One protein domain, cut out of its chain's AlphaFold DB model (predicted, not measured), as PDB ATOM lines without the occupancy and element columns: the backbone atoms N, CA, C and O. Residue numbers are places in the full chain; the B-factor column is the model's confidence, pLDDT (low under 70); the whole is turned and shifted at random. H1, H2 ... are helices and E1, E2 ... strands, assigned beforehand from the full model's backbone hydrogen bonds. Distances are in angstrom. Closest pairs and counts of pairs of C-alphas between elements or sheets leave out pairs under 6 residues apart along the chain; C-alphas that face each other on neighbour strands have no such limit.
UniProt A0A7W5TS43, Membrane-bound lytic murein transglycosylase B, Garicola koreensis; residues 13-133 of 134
ATOM      1  N   VAL A  13      21.389  14.150 -15.303       75.38
ATOM      2  CA  VAL A  13      21.292  14.967 -16.520       75.38
ATOM      3  C   VAL A  13      20.905  16.383 -16.112       75.38
ATOM      4  O   VAL A  13      19.913  16.564 -15.393       75.38
ATOM      5  N   ASP A  14      21.668  17.382 -16.544       80.44
ATOM      6  CA  ASP A  14      21.382  18.783 -16.245       80.44
ATOM      7  C   ASP A  14      20.343  19.408 -17.210       80.44
ATOM      8  O   ASP A  14      19.763  18.743 -18.069       80.44
ATOM      9  N   GLU A  15      20.051  20.705 -17.053       77.12
ATOM     10  CA  GLU A  15      19.061  21.409 -17.891       77.12
ATOM     11  C   GLU A  15      19.489  21.579 -19.362       77.12
ATOM     12  O   GLU A  15      18.656  21.956 -20.191       77.12
ATOM     13  N   ARG A  16      20.768  21.358 -19.680       77.88
ATOM     14  CA  ARG A  16      21.345  21.408 -21.029       77.88
ATOM     15  C   ARG A  16      21.533  20.022 -21.642       77.88
ATOM     16  O   ARG A  16      21.915  19.934 -22.804       77.88
ATOM     17  N   GLY A  17      21.234  18.971 -20.884       78.12
ATOM     18  CA  GLY A  17      21.418  17.596 -21.322       78.12
ATOM     19  C   GLY A  17      22.788  17.017 -20.974       78.12
ATOM     20  O   GLY A  17      23.046  15.868 -21.328       78.12
ATOM     21  N   ASP A  18      23.644  17.757 -20.269       87.25
ATOM     22  CA  ASP A  18      24.981  17.294 -19.904       87.25
ATOM     23  C   ASP A  18      24.880  16.256 -18.778       87.25
ATOM     24  O   ASP A  18      24.150  16.447 -17.797       87.25
ATOM     25  N   VAL A  19      25.587  15.133 -18.929       82.12
ATOM     26  CA  VAL A  19      25.553  14.020 -17.971       82.12
ATOM     27  C   VAL A  19      26.759  14.071 -17.037       82.12
ATOM     28  O   VAL A  19      27.893  13.830 -17.457       82.12
ATOM     29  N   GLU A  20      26.512  14.297 -15.744       81.69
ATOM     30  CA  GLU A  20      27.555  14.341 -14.713       81.69
ATOM     31  C   GLU A  20      27.289  13.386 -13.523       81.69
ATOM     32  O   GLU A  20      26.180  13.353 -12.992       81.69
ATOM     33  N   PRO A  21      28.313  12.664 -13.016       86.06
ATOM     34  CA  PRO A  21      29.635  12.535 -13.621       86.06
ATOM     35  C   PRO A  21      29.574  11.820 -14.973       86.06
ATOM     36  O   PRO A  21      28.661  11.039 -15.241       86.06
ATOM     37  N   HIS A  22      30.589  12.079 -15.799       86.62
ATOM     38  CA  HIS A  22      30.762  11.403 -17.077       86.62
ATOM     39  C   HIS A  22      30.727   9.884 -16.886       86.62
ATOM     40  O   HIS A  22      31.357   9.331 -15.980       86.62
ATOM     41  N   ILE A  23      29.980   9.217 -17.759       78.75
ATOM     42  CA  ILE A  23      29.831   7.766 -17.742       78.75
ATOM     43  C   ILE A  23      30.898   7.176 -18.662       78.75
ATOM     44  O   ILE A  23      30.870   7.407 -19.868       78.75
ATOM     45  N   THR A  24      31.805   6.383 -18.097       85.00
ATOM     46  CA  THR A  24      32.831   5.656 -18.851       85.00
ATOM     47  C   THR A  24      32.857   4.206 -18.385       85.00
ATOM     48  O   THR A  24      32.928   3.919 -17.189       85.00
ATOM     49  N   GLY A  25      32.775   3.287 -19.340       82.75
ATOM     50  CA  GLY A  25      32.761   1.854 -19.111       82.75
ATOM     51  C   GLY A  25      34.123   1.275 -18.723       82.75
ATOM     52  O   GLY A  25      35.135   1.965 -18.553       82.75
ATOM     53  N   VAL A  26      34.138  -0.049 -18.578       86.06
ATOM     54  CA  VAL A  26      35.377  -0.813 -18.381       86.06
ATOM     55  C   VAL A  26      36.235  -0.798 -19.658       86.06
ATOM     56  O   VAL A  26      35.668  -0.676 -20.745       86.06
ATOM     57  N   PRO A  27      37.571  -0.953 -19.542       88.31
ATOM     58  CA  PRO A  27      38.440  -1.188 -20.696       88.31
ATOM     59  C   PRO A  27      37.946  -2.365 -21.523       88.31
ATOM     60  O   PRO A  27      37.615  -3.411 -20.957       88.31
ATOM     61  N   LEU A  28      37.953  -2.227 -22.845       80.19
ATOM     62  CA  LEU A  28      37.687  -3.331 -23.758       80.19
ATOM     63  C   LEU A  28      38.980  -4.105 -24.040       80.19
ATOM     64  O   LEU A  28      39.506  -4.104 -25.147       80.19
ATOM     65  N   ASP A  29      39.491  -4.772 -23.005       84.38
ATOM     66  CA  ASP A  29      40.809  -5.424 -22.975       84.38
ATOM     67  C   ASP A  29      40.800  -6.923 -23.339       84.38
ATOM     68  O   ASP A  29      41.814  -7.612 -23.205       84.38
ATOM     69  N   GLY A  30      39.653  -7.470 -23.749       77.25
ATOM     70  CA  GLY A  30      39.514  -8.896 -24.058       77.25
ATOM     71  C   GLY A  30      39.484  -9.831 -22.839       77.25
ATOM     72  O   GLY A  30      39.594 -11.054 -23.000       77.25
ATOM     73  N   SER A  31      39.337  -9.302 -21.617       79.25
ATOM     74  CA  SER A  31      39.092 -10.105 -20.413       79.25
ATOM     75  C   SER A  31      37.777 -10.902 -20.494       79.25
ATOM     76  O   SER A  31      36.988 -10.768 -21.428       79.25
ATOM     77  N   GLU A  32      37.546 -11.831 -19.556       84.81
ATOM     78  CA  GLU A  32      36.430 -12.787 -19.650       84.81
ATOM     79  C   GLU A  32      35.068 -12.080 -19.796       84.81
ATOM     80  O   GLU A  32      34.553 -11.489 -18.850       84.81
ATOM     81  N   GLY A  33      34.470 -12.184 -20.988       69.25
ATOM     82  CA  GLY A  33      33.180 -11.566 -21.309       69.25
ATOM     83  C   GLY A  33      33.258 -10.132 -21.842       69.25
ATOM     84  O   GLY A  33      32.208  -9.526 -22.043       69.25
ATOM     85  N   VAL A  34      34.458  -9.609 -22.102       72.31
ATOM     86  CA  VAL A  34      34.712  -8.259 -22.617       72.31
ATOM     87  C   VAL A  34      35.297  -8.344 -24.033       72.31
ATOM     88  O   VAL A  34      36.039  -9.271 -24.359       72.31
ATOM     89  N   LEU A  35      34.916  -7.410 -24.907       72.00
ATOM     90  CA  LEU A  35      35.507  -7.296 -26.246       72.00
ATOM     91  C   LEU A  35      36.967  -6.826 -26.148       72.00
ATOM     92  O   LEU A  35      37.340  -6.202 -25.167       72.00
ATOM     93  N   GLU A  36      37.780  -7.129 -27.159       81.06
ATOM     94  CA  GLU A  36      39.158  -6.632 -27.287       81.06
ATOM     95  C   GLU A  36      39.171  -5.531 -28.358       81.06
ATOM     96  O   GLU A  36      39.046  -5.832 -29.549       81.06
ATOM     97  N   ILE A  37      39.257  -4.266 -27.942       77.38
ATOM     98  CA  ILE A  37      39.261  -3.084 -28.816       77.38
ATOM     99  C   ILE A  37      40.401  -2.150 -28.377       77.38
ATOM    100  O   ILE A  37      40.261  -1.462 -27.368       77.38
ATOM    101  N   PRO A  38      41.539  -2.131 -29.099       84.81
ATOM    102  CA  PRO A  38      42.630  -1.192 -28.827       84.81
ATOM    103  C   PRO A  38      42.175   0.261 -28.976       84.81
ATOM    104  O   PRO A  38      41.268   0.507 -29.769       84.81
ATOM    105  N   ASP A  39      42.852   1.184 -28.288       93.00
ATOM    106  CA  ASP A  39      42.630   2.635 -28.410       93.00
ATOM    107  C   ASP A  39      42.534   3.098 -29.878       93.00
ATOM    108  O   ASP A  39      43.330   2.701 -30.747       93.00
ATOM    109  N   THR A  40      41.531   3.929 -30.158       88.31
ATOM    110  CA  THR A  40      41.269   4.494 -31.485       88.31
ATOM    111  C   THR A  40      41.235   6.016 -31.531       88.31
ATOM    112  O   THR A  40      41.068   6.569 -32.629       88.31
ATOM    113  N   ASP A  41      41.401   6.696 -30.399       91.00
ATOM    114  CA  ASP A  41      41.310   8.151 -30.295       91.00
ATOM    115  C   ASP A  41      42.427   8.796 -29.458       91.00
ATOM    116  O   ASP A  41      42.338   9.977 -29.147       91.00
ATOM    117  N   GLU A  42      43.504   8.069 -29.145       95.94
ATOM    118  CA  GLU A  42      44.614   8.561 -28.316       95.94
ATOM    119  C   GLU A  42      44.137   8.995 -26.910       95.94
ATOM    120  O   GLU A  42      44.726   9.887 -26.290       95.94
ATOM    121  N   GLY A  43      43.067   8.361 -26.408       92.88
ATOM    122  CA  GLY A  43      42.443   8.628 -25.113       92.88
ATOM    123  C   GLY A  43      41.618   9.917 -25.056       92.88
ATOM    124  O   GLY A  43      41.364  10.424 -23.959       92.88
ATOM    125  N   GLU A  44      41.224  10.494 -26.195       94.75
ATOM    126  CA  GLU A  44      40.496  11.769 -26.239       94.75
ATOM    127  C   GLU A  44      39.140  11.714 -25.514       94.75
ATOM    128  O   GLU A  44      38.799  12.668 -24.808       94.75
ATOM    129  N   LEU A  45      38.373  10.628 -25.648       91.12
ATOM    130  CA  LEU A  45      37.012  10.535 -25.100       91.12
ATOM    131  C   LEU A  45      36.930   9.808 -23.754       91.12
ATOM    132  O   LEU A  45      36.030  10.091 -22.962       91.12
ATOM    133  N   ASP A  46      37.838   8.875 -23.471       91.19
ATOM    134  CA  ASP A  46      37.786   8.045 -22.262       91.19
ATOM    135  C   ASP A  46      39.033   8.115 -21.365       91.19
ATOM    136  O   ASP A  46      39.010   7.608 -20.236       91.19
ATOM    137  N   GLY A  47      40.090   8.799 -21.819       93.56
ATOM    138  CA  GLY A  47      41.350   8.964 -21.101       93.56
ATOM    139  C   GLY A  47      42.243   7.720 -21.056       93.56
ATOM    140  O   GLY A  47      43.196   7.711 -20.267       93.56
ATOM    141  N   ASP A  48      41.948   6.673 -21.829       94.00
ATOM    142  CA  ASP A  48      42.709   5.425 -21.892       94.00
ATOM    143  C   ASP A  48      43.475   5.309 -23.219       94.00
ATOM    144  O   ASP A  48      42.923   4.995 -24.261       94.00
ATOM    145  N   GLU A  49      44.790   5.531 -23.176       95.88
ATOM    146  CA  GLU A  49      45.659   5.461 -24.364       95.88
ATOM    147  C   GLU A  49      46.004   4.011 -24.792       95.88
ATOM    148  O   GLU A  49      46.877   3.801 -25.640       95.88
ATOM    149  N   GLU A  50      45.415   2.983 -24.165       95.62
ATOM    150  CA  GLU A  50      45.694   1.571 -24.474       95.62
ATOM    151  C   GLU A  50      44.468   0.832 -25.031       95.62
ATOM    152  O   GLU A  50      44.592   0.099 -26.020       95.62
ATOM    153  N   TRP A  51      43.295   1.025 -24.423       91.69
ATOM    154  CA  TRP A  51      42.061   0.315 -24.765       91.69
ATOM    155  C   TRP A  51      40.864   1.257 -24.798       91.69
ATOM    156  O   TRP A  51      40.591   1.923 -23.803       91.69
ATOM    157  N   ASP A  52      40.079   1.192 -25.876       85.81
ATOM    158  CA  ASP A  52      38.815   1.922 -25.968       85.81
ATOM    159  C   ASP A  52      37.840   1.465 -24.870       85.81
ATOM    160  O   ASP A  52      37.764   0.285 -24.488       85.81
ATOM    161  N   ARG A  53      37.015   2.399 -24.409       89.38
ATOM    162  CA  ARG A  53      35.928   2.185 -23.450       89.38
ATOM    163  C   ARG A  53      34.604   2.634 -24.044       89.38
ATOM    164  O   ARG A  53      34.539   3.417 -24.978       89.38
ATOM    165  N   ALA A  54      33.508   2.145 -23.478       81.88
ATOM    166  CA  ALA A  54      32.190   2.671 -23.810       81.88
ATOM    167  C   ALA A  54      31.957   4.015 -23.096       81.88
ATOM    168  O   ALA A  54      32.006   4.076 -21.867       81.88
ATOM    169  N   VAL A  55      31.693   5.082 -23.845       85.56
ATOM    170  CA  VAL A  55      31.644   6.465 -23.353       85.56
ATOM    171  C   VAL A  55      30.237   7.042 -23.440       85.56
ATOM    172  O   VAL A  55      29.490   6.815 -24.395       85.56
ATOM    173  N   GLY A  56      29.886   7.816 -22.422       84.69
ATOM    174  CA  GLY A  56      28.683   8.620 -22.387       84.69
ATOM    175  C   GLY A  56      27.412   7.828 -22.079       84.69
ATOM    176  O   GLY A  56      27.429   6.599 -21.919       84.69
ATOM    177  N   PRO A  57      26.279   8.539 -21.992       79.69
ATOM    178  CA  PRO A  57      24.970   7.957 -21.710       79.69
ATOM    179  C   PRO A  57      24.540   6.859 -22.689       79.69
ATOM    180  O   PRO A  57      23.785   5.961 -22.319       79.69
ATOM    181  N   MET A  58      25.046   6.908 -23.921       76.56
ATOM    182  CA  MET A  58      24.752   5.937 -24.976       76.56
ATOM    183  C   MET A  58      25.839   4.878 -25.177       76.56
ATOM    184  O   MET A  58      25.712   4.044 -26.070       76.56
ATOM    185  N   GLN A  59      26.872   4.863 -24.327       79.69
ATOM    186  CA  GLN A  59      27.914   3.831 -24.321       79.69
ATOM    187  C   GLN A  59      28.591   3.650 -25.693       79.69
ATOM    188  O   GLN A  59      28.824   2.532 -26.153       79.69
ATOM    189  N   PHE A  60      28.924   4.762 -26.354       82.00
ATOM    190  CA  PHE A  60      29.623   4.745 -27.635       82.00
ATOM    191  C   PHE A  60      31.072   4.299 -27.484       82.00
ATOM    192  O   PHE A  60      31.776   4.753 -26.592       82.00
ATOM    193  N   ILE A  61      31.545   3.473 -28.413       84.81
ATOM    194  CA  ILE A  61      32.985   3.258 -28.598       84.81
ATOM    195  C   ILE A  61      33.559   4.470 -29.349       84.81
ATOM    196  O   ILE A  61      32.904   4.902 -30.311       84.81
ATOM    197  N   PRO A  62      34.745   4.997 -28.988       88.00
ATOM    198  CA  PRO A  62      35.357   6.158 -29.626       88.00
ATOM    199  C   PRO A  62      35.326   6.135 -31.154       88.00
ATOM    200  O   PRO A  62      34.845   7.074 -31.791       88.00
ATOM    201  N   GLN A  63      35.707   5.013 -31.766       82.75
ATOM    202  CA  GLN A  63      35.642   4.843 -33.220       82.75
ATOM    203  C   GLN A  63      34.228   5.026 -33.807       82.75
ATOM    204  O   GLN A  63      34.079   5.543 -34.921       82.75
ATOM    205  N   THR A  64      33.185   4.582 -33.103       79.94
ATOM    206  CA  THR A  64      31.792   4.749 -33.538       79.94
ATOM    207  C   THR A  64      31.365   6.205 -33.387       79.94
ATOM    208  O   THR A  64      30.809   6.767 -34.331       79.94
ATOM    209  N   TRP A  65      31.676   6.838 -32.254       87.44
ATOM    210  CA  TRP A  65      31.383   8.255 -32.029       87.44
ATOM    211  C   TRP A  65      32.012   9.144 -33.104       87.44
ATOM    212  O   TRP A  65      31.310   9.930 -33.734       87.44
ATOM    213  N   GLN A  66      33.291   8.941 -33.432       88.06
ATOM    214  CA  GLN A  66      33.982   9.695 -34.487       88.06
ATOM    215  C   GLN A  66      33.283   9.620 -35.859       88.06
ATOM    216  O   GLN A  66      33.447  10.506 -36.698       88.06
ATOM    217  N   ARG A  67      32.501   8.563 -36.115       84.12
ATOM    218  CA  ARG A  67      31.756   8.376 -37.368       84.12
ATOM    219  C   ARG A  67      30.368   9.002 -37.369       84.12
ATOM    220  O   ARG A  67      29.910   9.405 -38.437       84.12
ATOM    221  N   TYR A  68      29.707   9.025 -36.216       83.31
ATOM    222  CA  TYR A  68      28.294   9.393 -36.084       83.31
ATOM    223  C   TYR A  68      28.060  10.595 -35.169       83.31
ATOM    224  O   TYR A  68      26.910  10.879 -34.848       83.31
ATOM    225  N   THR A  69      29.124  11.296 -34.771       86.00
ATOM    226  CA  THR A  69      29.056  12.503 -33.946       86.00
ATOM    227  C   THR A  69      28.038  13.491 -34.508       86.00
ATOM    228  O   THR A  69      27.950  13.713 -35.723       86.00
ATOM    229  N   ALA A  70      27.234  14.046 -33.612       83.44
ATOM    230  CA  ALA A  70      26.159  14.953 -33.948       83.44
ATOM    231  C   ALA A  70      25.990  15.975 -32.824       83.44
ATOM    232  O   ALA A  70      26.084  15.617 -31.658       83.44
ATOM    233  N   ASP A  71      25.724  17.218 -33.212       88.56
ATOM    234  CA  ASP A  71      25.331  18.313 -32.325       88.56
ATOM    235  C   ASP A  71      23.791  18.353 -32.321       88.56
ATOM    236  O   ASP A  71      23.151  18.878 -33.243       88.56
ATOM    237  N   GLY A  72      23.199  17.636 -31.368       81.75
ATOM    238  CA  GLY A  72      21.760  17.450 -31.208       81.75
ATOM    239  C   GLY A  72      21.094  18.618 -30.490       81.75
ATOM    240  O   GLY A  72      19.965  18.986 -30.839       81.75
ATOM    241  N   ASN A  73      21.799  19.246 -29.548       83.00
ATOM    242  CA  ASN A  73      21.309  20.414 -28.816       83.00
ATOM    243  C   ASN A  73      21.501  21.749 -29.593       83.00
ATOM    244  O   ASN A  73      20.876  22.760 -29.250       83.00
ATOM    245  N   GLN A  74      22.263  21.735 -30.696       88.06
ATOM    246  CA  GLN A  74      22.600  22.862 -31.578       88.06
ATOM    247  C   GLN A  74      23.391  23.985 -30.893       88.06
ATOM    248  O   GLN A  74      23.205  25.170 -31.219       88.06
ATOM    249  N   ASP A  75      24.257  23.650 -29.939       88.31
ATOM    250  CA  ASP A  75      25.107  24.617 -29.238       88.31
ATOM    251  C   ASP A  75      26.447  24.900 -29.947       88.31
ATOM    252  O   ASP A  75      27.113  25.899 -29.639       88.31
ATOM    253  N   GLY A  76      26.767  24.127 -30.990       92.50
ATOM    254  CA  GLY A  76      27.973  24.246 -31.805       92.50
ATOM    255  C   GLY A  76      29.106  23.302 -31.401       92.50
ATOM    256  O   GLY A  76      30.167  23.358 -32.037       92.50
ATOM    257  N   GLU A  77      28.902  22.464 -30.389       93.00
ATOM    258  CA  GLU A  77      29.798  21.403 -29.944       93.00
ATOM    259  C   GLU A  77      29.088  20.048 -30.066       93.00
ATOM    260  O   GLU A  77      27.869  19.974 -30.067       93.00
ATOM    261  N   ALA A  78      29.850  18.976 -30.280       92.62
ATOM    262  CA  ALA A  78      29.296  17.630 -30.267       92.62
ATOM    263  C   ALA A  78      29.949  16.883 -29.110       92.62
ATOM    264  O   ALA A  78      31.125  16.510 -29.198       92.62
ATOM    265  N   ASP A  79      29.193  16.685 -28.039       94.44
ATOM    266  CA  ASP A  79      29.663  16.077 -26.805       94.44
ATOM    267  C   ASP A  79      29.044  14.688 -26.622       94.44
ATOM    268  O   ASP A  79      27.832  14.512 -26.516       94.44
ATOM    269  N   VAL A  80      29.903  13.671 -26.539       92.31
ATOM    270  CA  VAL A  80      29.483  12.286 -26.289       92.31
ATOM    271  C   VAL A  80      28.786  12.129 -24.931       92.31
ATOM    272  O   VAL A  80      28.037  11.170 -24.741       92.31
ATOM    273  N   HIS A  81      29.019  13.047 -23.989       91.81
ATOM    274  CA  HIS A  81      28.389  13.094 -22.673       91.81
ATOM    275  C   HIS A  81      27.096  13.908 -22.639       91.81
ATOM    276  O   HIS A  81      26.361  13.794 -21.656       91.81
ATOM    277  N   ASN A  82      26.773  14.662 -23.691       91.69
ATOM    278  CA  ASN A  82      25.479  15.314 -23.806       91.69
ATOM    279  C   ASN A  82      24.432  14.316 -24.321       91.69
ATOM    280  O   ASN A  82      24.639  13.592 -25.298       91.69
ATOM    281  N   ILE A  83      23.291  14.244 -23.638       81.31
ATOM    282  CA  ILE A  83      22.257  13.262 -23.953       81.31
ATOM    283  C   ILE A  83      21.612  13.495 -25.317       81.31
ATOM    284  O   ILE A  83      21.298  12.517 -25.991       81.31
ATOM    285  N   ASP A  84      21.431  14.748 -25.737       80.88
ATOM    286  CA  ASP A  84      20.781  15.085 -27.005       80.88
ATOM    287  C   ASP A  84      21.701  14.750 -28.189       80.88
ATOM    288  O   ASP A  84      21.265  14.166 -29.188       80.88
ATOM    289  N   ASP A  85      22.992  15.032 -28.047       89.31
ATOM    290  CA  ASP A  85      24.033  14.714 -29.026       89.31
ATOM    291  C   ASP A  85      24.204  13.199 -29.180       89.31
ATOM    292  O   ASP A  85      24.135  12.644 -30.285       89.31
ATOM    293  N   ALA A  86      24.334  12.500 -28.050       84.44
ATOM    294  CA  ALA A  86      24.428  11.049 -28.004       84.44
ATOM    295  C   ALA A  86      23.169  10.372 -28.581       84.44
ATOM    296  O   ALA A  86      23.274   9.379 -29.309       84.44
ATOM    297  N   ALA A  87      21.977  10.920 -28.314       79.62
ATOM    298  CA  ALA A  87      20.715  10.452 -28.887       79.62
ATOM    299  C   ALA A  87      20.708  10.537 -30.410       79.62
ATOM    300  O   ALA A  87      20.362   9.571 -31.100       79.62
ATOM    301  N   LEU A  88      21.078  11.705 -30.940       81.31
ATOM    302  CA  LEU A  88      21.051  11.969 -32.369       81.31
ATOM    303  C   LEU A  88      22.087  11.117 -33.105       81.31
ATOM    304  O   LEU A  88      21.780  10.544 -34.159       81.31
ATOM    305  N   ALA A  89      23.279  10.960 -32.528       82.75
ATOM    306  CA  ALA A  89      24.299  10.048 -33.031       82.75
ATOM    307  C   ALA A  89      23.784   8.601 -33.076       82.75
ATOM    308  O   ALA A  89      23.947   7.909 -34.086       82.75
ATOM    309  N   ALA A  90      23.093   8.149 -32.024       76.94
ATOM    310  CA  ALA A  90      22.564   6.788 -31.937       76.94
ATOM    311  C   ALA A  90      21.451   6.548 -32.961       76.94
ATOM    312  O   ALA A  90      21.464   5.541 -33.672       76.94
ATOM    313  N   ALA A  91      20.523   7.496 -33.095       73.25
ATOM    314  CA  ALA A  91      19.470   7.442 -34.101       73.25
ATOM    315  C   ALA A  91      20.054   7.386 -35.522       73.25
ATOM    316  O   ALA A  91      19.595   6.596 -36.349       73.25
ATOM    317  N   THR A  92      21.099   8.174 -35.793       78.81
ATOM    318  CA  THR A  92      21.795   8.190 -37.089       78.81
ATOM    319  C   THR A  92      22.480   6.854 -37.369       78.81
ATOM    320  O   THR A  92      22.295   6.292 -38.449       78.81
ATOM    321  N   TYR A  93      23.204   6.306 -36.389       73.88
ATOM    322  CA  TYR A  93      23.843   4.993 -36.481       73.88
ATOM    323  C   TYR A  93      22.831   3.878 -36.787       73.88
ATOM    324  O   TYR A  93      23.020   3.103 -37.726       73.88
ATOM    325  N   LEU A  94      21.709   3.839 -36.061       69.12
ATOM    326  CA  LEU A  94      20.648   2.847 -36.266       69.12
ATOM    327  C   LEU A  94      19.981   2.972 -37.643       69.12
ATOM    328  O   LEU A  94      19.620   1.963 -38.256       69.12
ATOM    329  N   CYS A  95      19.825   4.199 -38.143       67.88
ATOM    330  CA  CYS A  95      19.282   4.447 -39.476       67.88
ATOM    331  C   CYS A  95      20.228   3.973 -40.592       67.88
ATOM    332  O   CYS A  95      19.740   3.493 -41.618       67.88
ATOM    333  N   ASP A  96      21.548   4.081 -40.404       69.88
ATOM    334  CA  ASP A  96      22.553   3.628 -41.376       69.88
ATOM    335  C   ASP A  96      22.711   2.092 -41.377       69.88
ATOM    336  O   ASP A  96      22.818   1.479 -42.441       69.88
ATOM    337  N   GLU A  97      22.623   1.442 -40.209       64.75
ATOM    338  CA  GLU A  97      22.729  -0.026 -40.078       64.75
ATOM    339  C   GLU A  97      21.458  -0.815 -40.465       64.75
ATOM    340  O   GLU A  97      21.520  -2.025 -40.692       64.75
ATOM    341  N   GLY A  98      20.299  -0.163 -40.615       49.78
ATOM    342  CA  GLY A  98      19.188  -0.692 -41.421       49.78
ATOM    343  C   GLY A  98      18.412  -1.909 -40.883       49.78
ATOM    344  O   GLY A  98      17.876  -2.676 -41.689       49.78
ATOM    345  N   SER A  99      18.291  -2.103 -39.564       51.00
ATOM    346  CA  SER A  99      17.517  -3.221 -38.982       51.00
ATOM    347  C   SER A  99      16.143  -2.810 -38.421       51.00
ATOM    348  O   SER A  99      16.014  -1.846 -37.676       51.00
ATOM    349  N   ASP A 100      15.101  -3.577 -38.768       47.28
ATOM    350  CA  ASP A 100      13.719  -3.416 -38.286       47.28
ATOM    351  C   ASP A 100      13.589  -3.827 -36.805       47.28
ATOM    352  O   ASP A 100      13.661  -5.014 -36.453       47.28
ATOM    353  N   LEU A 101      13.356  -2.828 -35.950       46.78
ATOM    354  CA  LEU A 101      13.209  -2.953 -34.496       46.78
ATOM    355  C   LEU A 101      11.935  -3.700 -34.053       46.78
ATOM    356  O   LEU A 101      11.788  -4.008 -32.872       46.78
ATOM    357  N   THR A 102      11.011  -4.019 -34.967       38.12
ATOM    358  CA  THR A 102       9.789  -4.787 -34.659       38.12
ATOM    359  C   THR A 102      10.001  -6.304 -34.684       38.12
ATOM    360  O   THR A 102       9.073  -7.069 -34.408       38.12
ATOM    361  N   THR A 103      11.218  -6.760 -35.000       38.78
ATOM    362  CA  THR A 103      11.581  -8.180 -35.063       38.78
ATOM    363  C   THR A 103      12.466  -8.590 -33.890       38.78
ATOM    364  O   THR A 103      13.396  -7.874 -33.525       38.78
ATOM    365  N   ASP A 104      12.256  -9.798 -33.356       33.91
ATOM    366  CA  ASP A 104      13.058 -10.343 -32.250       33.91
ATOM    367  C   ASP A 104      14.571 -10.360 -32.553       33.91
ATOM    368  O   ASP A 104      15.379 -10.335 -31.633       33.91
ATOM    369  N   ARG A 105      14.978 -10.394 -33.830       42.00
ATOM    370  CA  ARG A 105      16.389 -10.365 -34.245       42.00
ATOM    371  C   ARG A 105      16.968  -8.951 -34.266       42.00
ATOM    372  O   ARG A 105      18.022  -8.755 -33.684       42.00
ATOM    373  N   GLY A 106      16.280  -7.985 -34.877       43.88
ATOM    374  CA  GLY A 106      16.718  -6.583 -34.871       43.88
ATOM    375  C   GLY A 106      16.731  -6.000 -33.458       43.88
ATOM    376  O   GLY A 106      17.651  -5.278 -33.096       43.88
ATOM    377  N   TRP A 107      15.770  -6.414 -32.624       41.09
ATOM    378  CA  TRP A 107      15.746  -6.084 -31.203       41.09
ATOM    379  C   TRP A 107      16.887  -6.758 -30.430       41.09
ATOM    380  O   TRP A 107      17.558  -6.082 -29.666       41.09
ATOM    381  N   ASN A 108      17.169  -8.055 -30.628       42.78
ATOM    382  CA  ASN A 108      18.288  -8.706 -29.926       42.78
ATOM    383  C   ASN A 108      19.660  -8.219 -30.409       42.78
ATOM    384  O   ASN A 108      20.546  -8.098 -29.574       42.78
ATOM    385  N   ASP A 109      19.855  -7.915 -31.692       52.31
ATOM    386  CA  ASP A 109      21.128  -7.384 -32.200       52.31
ATOM    387  C   ASP A 109      21.362  -5.955 -31.659       52.31
ATOM    388  O   ASP A 109      22.442  -5.664 -31.149       52.31
ATOM    389  N   ALA A 110      20.322  -5.109 -31.622       46.31
ATOM    390  CA  ALA A 110      20.388  -3.774 -31.023       46.31
ATOM    391  C   ALA A 110      20.549  -3.808 -29.491       46.31
ATOM    392  O   ALA A 110      21.367  -3.079 -28.953       46.31
ATOM    393  N   VAL A 111      19.829  -4.674 -28.769       41.97
ATOM    394  CA  VAL A 111      19.885  -4.776 -27.293       41.97
ATOM    395  C   VAL A 111      21.111  -5.543 -26.794       41.97
ATOM    396  O   VAL A 111      21.596  -5.264 -25.701       41.97
ATOM    397  N   THR A 112      21.664  -6.464 -27.589       48.69
ATOM    398  CA  THR A 112      22.984  -7.057 -27.307       48.69
ATOM    399  C   THR A 112      24.096  -6.037 -27.558       48.69
ATOM    400  O   THR A 112      25.083  -6.053 -26.827       48.69
ATOM    401  N   ALA A 113      23.923  -5.116 -28.514       43.28
ATOM    402  CA  ALA A 113      24.803  -3.957 -28.674       43.28
ATOM    403  C   ALA A 113      24.619  -2.901 -27.556       43.28
ATOM    404  O   ALA A 113      25.588  -2.263 -27.166       43.28
ATOM    405  N   TYR A 114      23.414  -2.770 -26.985       47.75
ATOM    406  CA  TYR A 114      23.028  -1.783 -25.958       47.75
ATOM    407  C   TYR A 114      22.694  -2.421 -24.595       47.75
ATOM    408  O   TYR A 114      21.639  -2.172 -24.005       47.75
ATOM    409  N   ASN A 115      23.567  -3.286 -24.073       43.09
ATOM    410  CA  ASN A 115      23.297  -4.117 -22.892       43.09
ATOM    411  C   ASN A 115      23.230  -3.357 -21.542       43.09
ATOM    412  O   ASN A 115      23.780  -3.841 -20.560       43.09
ATOM    413  N   GLN A 116      22.542  -2.208 -21.461       38.81
ATOM    414  CA  GLN A 116      21.744  -1.788 -20.298       38.81
ATOM    415  C   GLN A 116      20.991  -0.464 -20.519       38.81
ATOM    416  O   GLN A 116      21.444   0.613 -20.163       38.81
ATOM    417  N   SER A 117      19.754  -0.610 -21.004       40.59
ATOM    418  CA  SER A 117      18.539   0.142 -20.638       40.59
ATOM    419  C   SER A 117      17.780   0.601 -21.878       40.59
ATOM    420  O   SER A 117      17.804   1.753 -22.290       40.59
ATOM    421  N   VAL A 118      16.999  -0.328 -22.430       41.06
ATOM    422  CA  VAL A 118      15.928  -0.036 -23.394       41.06
ATOM    423  C   VAL A 118      14.995   1.069 -22.878       41.06
ATOM    424  O   VAL A 118      14.404   1.783 -23.672       41.06
ATOM    425  N   GLN A 119      14.850   1.231 -21.560       41.91
ATOM    426  CA  GLN A 119      14.037   2.301 -20.982       41.91
ATOM    427  C   GLN A 119      14.697   3.673 -21.180       41.91
ATOM    428  O   GLN A 119      14.049   4.577 -21.688       41.91
ATOM    429  N   TYR A 120      16.006   3.762 -20.937       48.25
ATOM    430  CA  TYR A 120      16.798   4.964 -21.182       48.25
ATOM    431  C   TYR A 120      16.863   5.307 -22.675       48.25
ATOM    432  O   TYR A 120      16.576   6.431 -23.064       48.25
ATOM    433  N   ALA A 121      17.120   4.316 -23.534       45.53
ATOM    434  CA  ALA A 121      17.126   4.511 -24.983       45.53
ATOM    435  C   ALA A 121      15.754   4.947 -25.537       45.53
ATOM    436  O   ALA A 121      15.708   5.751 -26.461       45.53
ATOM    437  N   ASN A 122      14.637   4.457 -24.977       48.41
ATOM    438  CA  ASN A 122      13.294   4.898 -25.377       48.41
ATOM    439  C   ASN A 122      12.958   6.301 -24.860       48.41
ATOM    440  O   ASN A 122      12.409   7.089 -25.615       48.41
ATOM    441  N   GLU A 123      13.299   6.634 -23.610       49.81
ATOM    442  CA  GLU A 123      13.117   7.998 -23.091       49.81
ATOM    443  C   GLU A 123      13.902   9.008 -23.934       49.81
ATOM    444  O   GLU A 123      13.403  10.083 -24.250       49.81
ATOM    445  N   VAL A 124      15.101   8.634 -24.370       48.59
ATOM    446  CA  VAL A 124      15.955   9.476 -25.205       48.59
ATOM    447  C   VAL A 124      15.482   9.534 -26.663       48.59
ATOM    448  O   VAL A 124      15.513  10.601 -27.274       48.59
ATOM    449  N   ALA A 125      14.975   8.431 -27.219       44.75
ATOM    450  CA  ALA A 125      14.312   8.447 -28.521       44.75
ATOM    451  C   ALA A 125      13.060   9.345 -28.512       44.75
ATOM    452  O   ALA A 125      12.864  10.107 -29.457       44.75
ATOM    453  N   ASP A 126      12.274   9.336 -27.427       46.66
ATOM    454  CA  ASP A 126      11.131  10.241 -27.236       46.66
ATOM    455  C   ASP A 126      11.575  11.723 -27.206       46.66
ATOM    456  O   ASP A 126      10.876  12.587 -27.746       46.66
ATOM    457  N   TYR A 127      12.750  12.039 -26.640       46.38
ATOM    458  CA  TYR A 127      13.348  13.382 -26.734       46.38
ATOM    459  C   TYR A 127      13.793  13.716 -28.169       46.38
ATOM    460  O   TYR A 127      13.463  14.792 -28.676       46.38
ATOM    461  N   ALA A 128      14.456  12.789 -28.866       41.19
ATOM    462  CA  ALA A 128      14.927  12.968 -30.243       41.19
ATOM    463  C   ALA A 128      13.779  13.163 -31.260       41.19
ATOM    464  O   ALA A 128      13.868  14.013 -32.153       41.19
ATOM    465  N   GLU A 129      12.657  12.449 -31.110       41.94
ATOM    466  CA  GLU A 129      11.451  12.669 -31.926       41.94
ATOM    467  C   GLU A 129      10.848  14.070 -31.706       41.94
ATOM    468  O   GLU A 129      10.252  14.647 -32.622       41.94
ATOM    469  N   GLY A 130      11.066  14.673 -30.532       45.41
ATOM    470  CA  GLY A 130      10.735  16.071 -30.252       45.41
ATOM    471  C   GLY A 130      11.528  17.082 -31.096       45.41
ATOM    472  O   GLY A 130      10.982  18.135 -31.444       45.41
ATOM    473  N   TYR A 131      12.767  16.755 -31.481       42.34
ATOM    474  CA  TYR A 131      13.643  17.612 -32.292       42.34
ATOM    475  C   TYR A 131      13.373  17.503 -33.800       42.34
ATOM    476  O   TYR A 131      13.445  18.506 -34.510       42.34
ATOM    477  N   LEU A 132      12.960  16.331 -34.298       40.81
ATOM    478  CA  LEU A 132      12.563  16.143 -35.706       40.81
ATOM    479  C   LEU A 132      11.195  16.776 -36.050       40.81
ATOM    480  O   LEU A 132      10.787  16.796 -37.214       40.81
ATOM    481  N   GLY A 133      10.477  17.293 -35.047       38.47
ATOM    482  CA  GLY A 133       9.116  17.820 -35.149       38.47
ATOM    483  C   GLY A 133       8.953  19.347 -35.193       38.47
ATOM    484  O   GLY A 133       7.825  19.812 -34.985       38.47
TER     485      GLY A 133
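This is residues 13 to 133 of the 134 residues of the protein "Membrane-bound lytic murein transglycosylase B" of Garicola koreensis (UniProt A0A7W5TS43). Helix H2 stands in the middle, H4 crossing it on one side and an end of H1 meeting it on the other; hairpin E1-E2 lies beyond, with a long looping link. The 121 printed residues run E1, E2, H1, H2, H3, H4, mostly helix, under half in named elements. The whole is compact, radius of gyration of the C-alphas 14.3 A, spanning 41 by 37 by 23 A.

E1 is residues 24 to 27, from C-alpha 24 at (32.831, 5.656, -18.851); E2 is 53 to 55. H1 is 62 to 68; H2, 83 to 97, 20.9 A; H3, 104 to 113, 13.8 A; H4, 118 to 131, 19.9 A, ending at C-alpha 131 (13.643, 17.612, -32.292).

E1 and E2 are antiparallel; N 25 and O 54, 2.8 A, are within hydrogen-bond range. H1 touches H2 at residues 89 to 93 alone, about perpendicular at 77 degrees; closest C-alphas Tyr 68 and Ala 89, 5.1 A. H4 touches H2, about perpendicular at 84 degrees; closest C-alphas Ala 87 and Val 124, 6.1 A. H3 touches no helix. Every O i to N i+4 pair is within hydrogen-bond range in H2, H3 and H4; 2 of 3 in H1.

The farthest C-alphas, Glu 32 and Gly 133, are 43.9 A apart. The printed part has no cut; links E1 to E2 and H1 to H2 are long. The model's pLDDT is under 70 at residues 33 and 94 to 133.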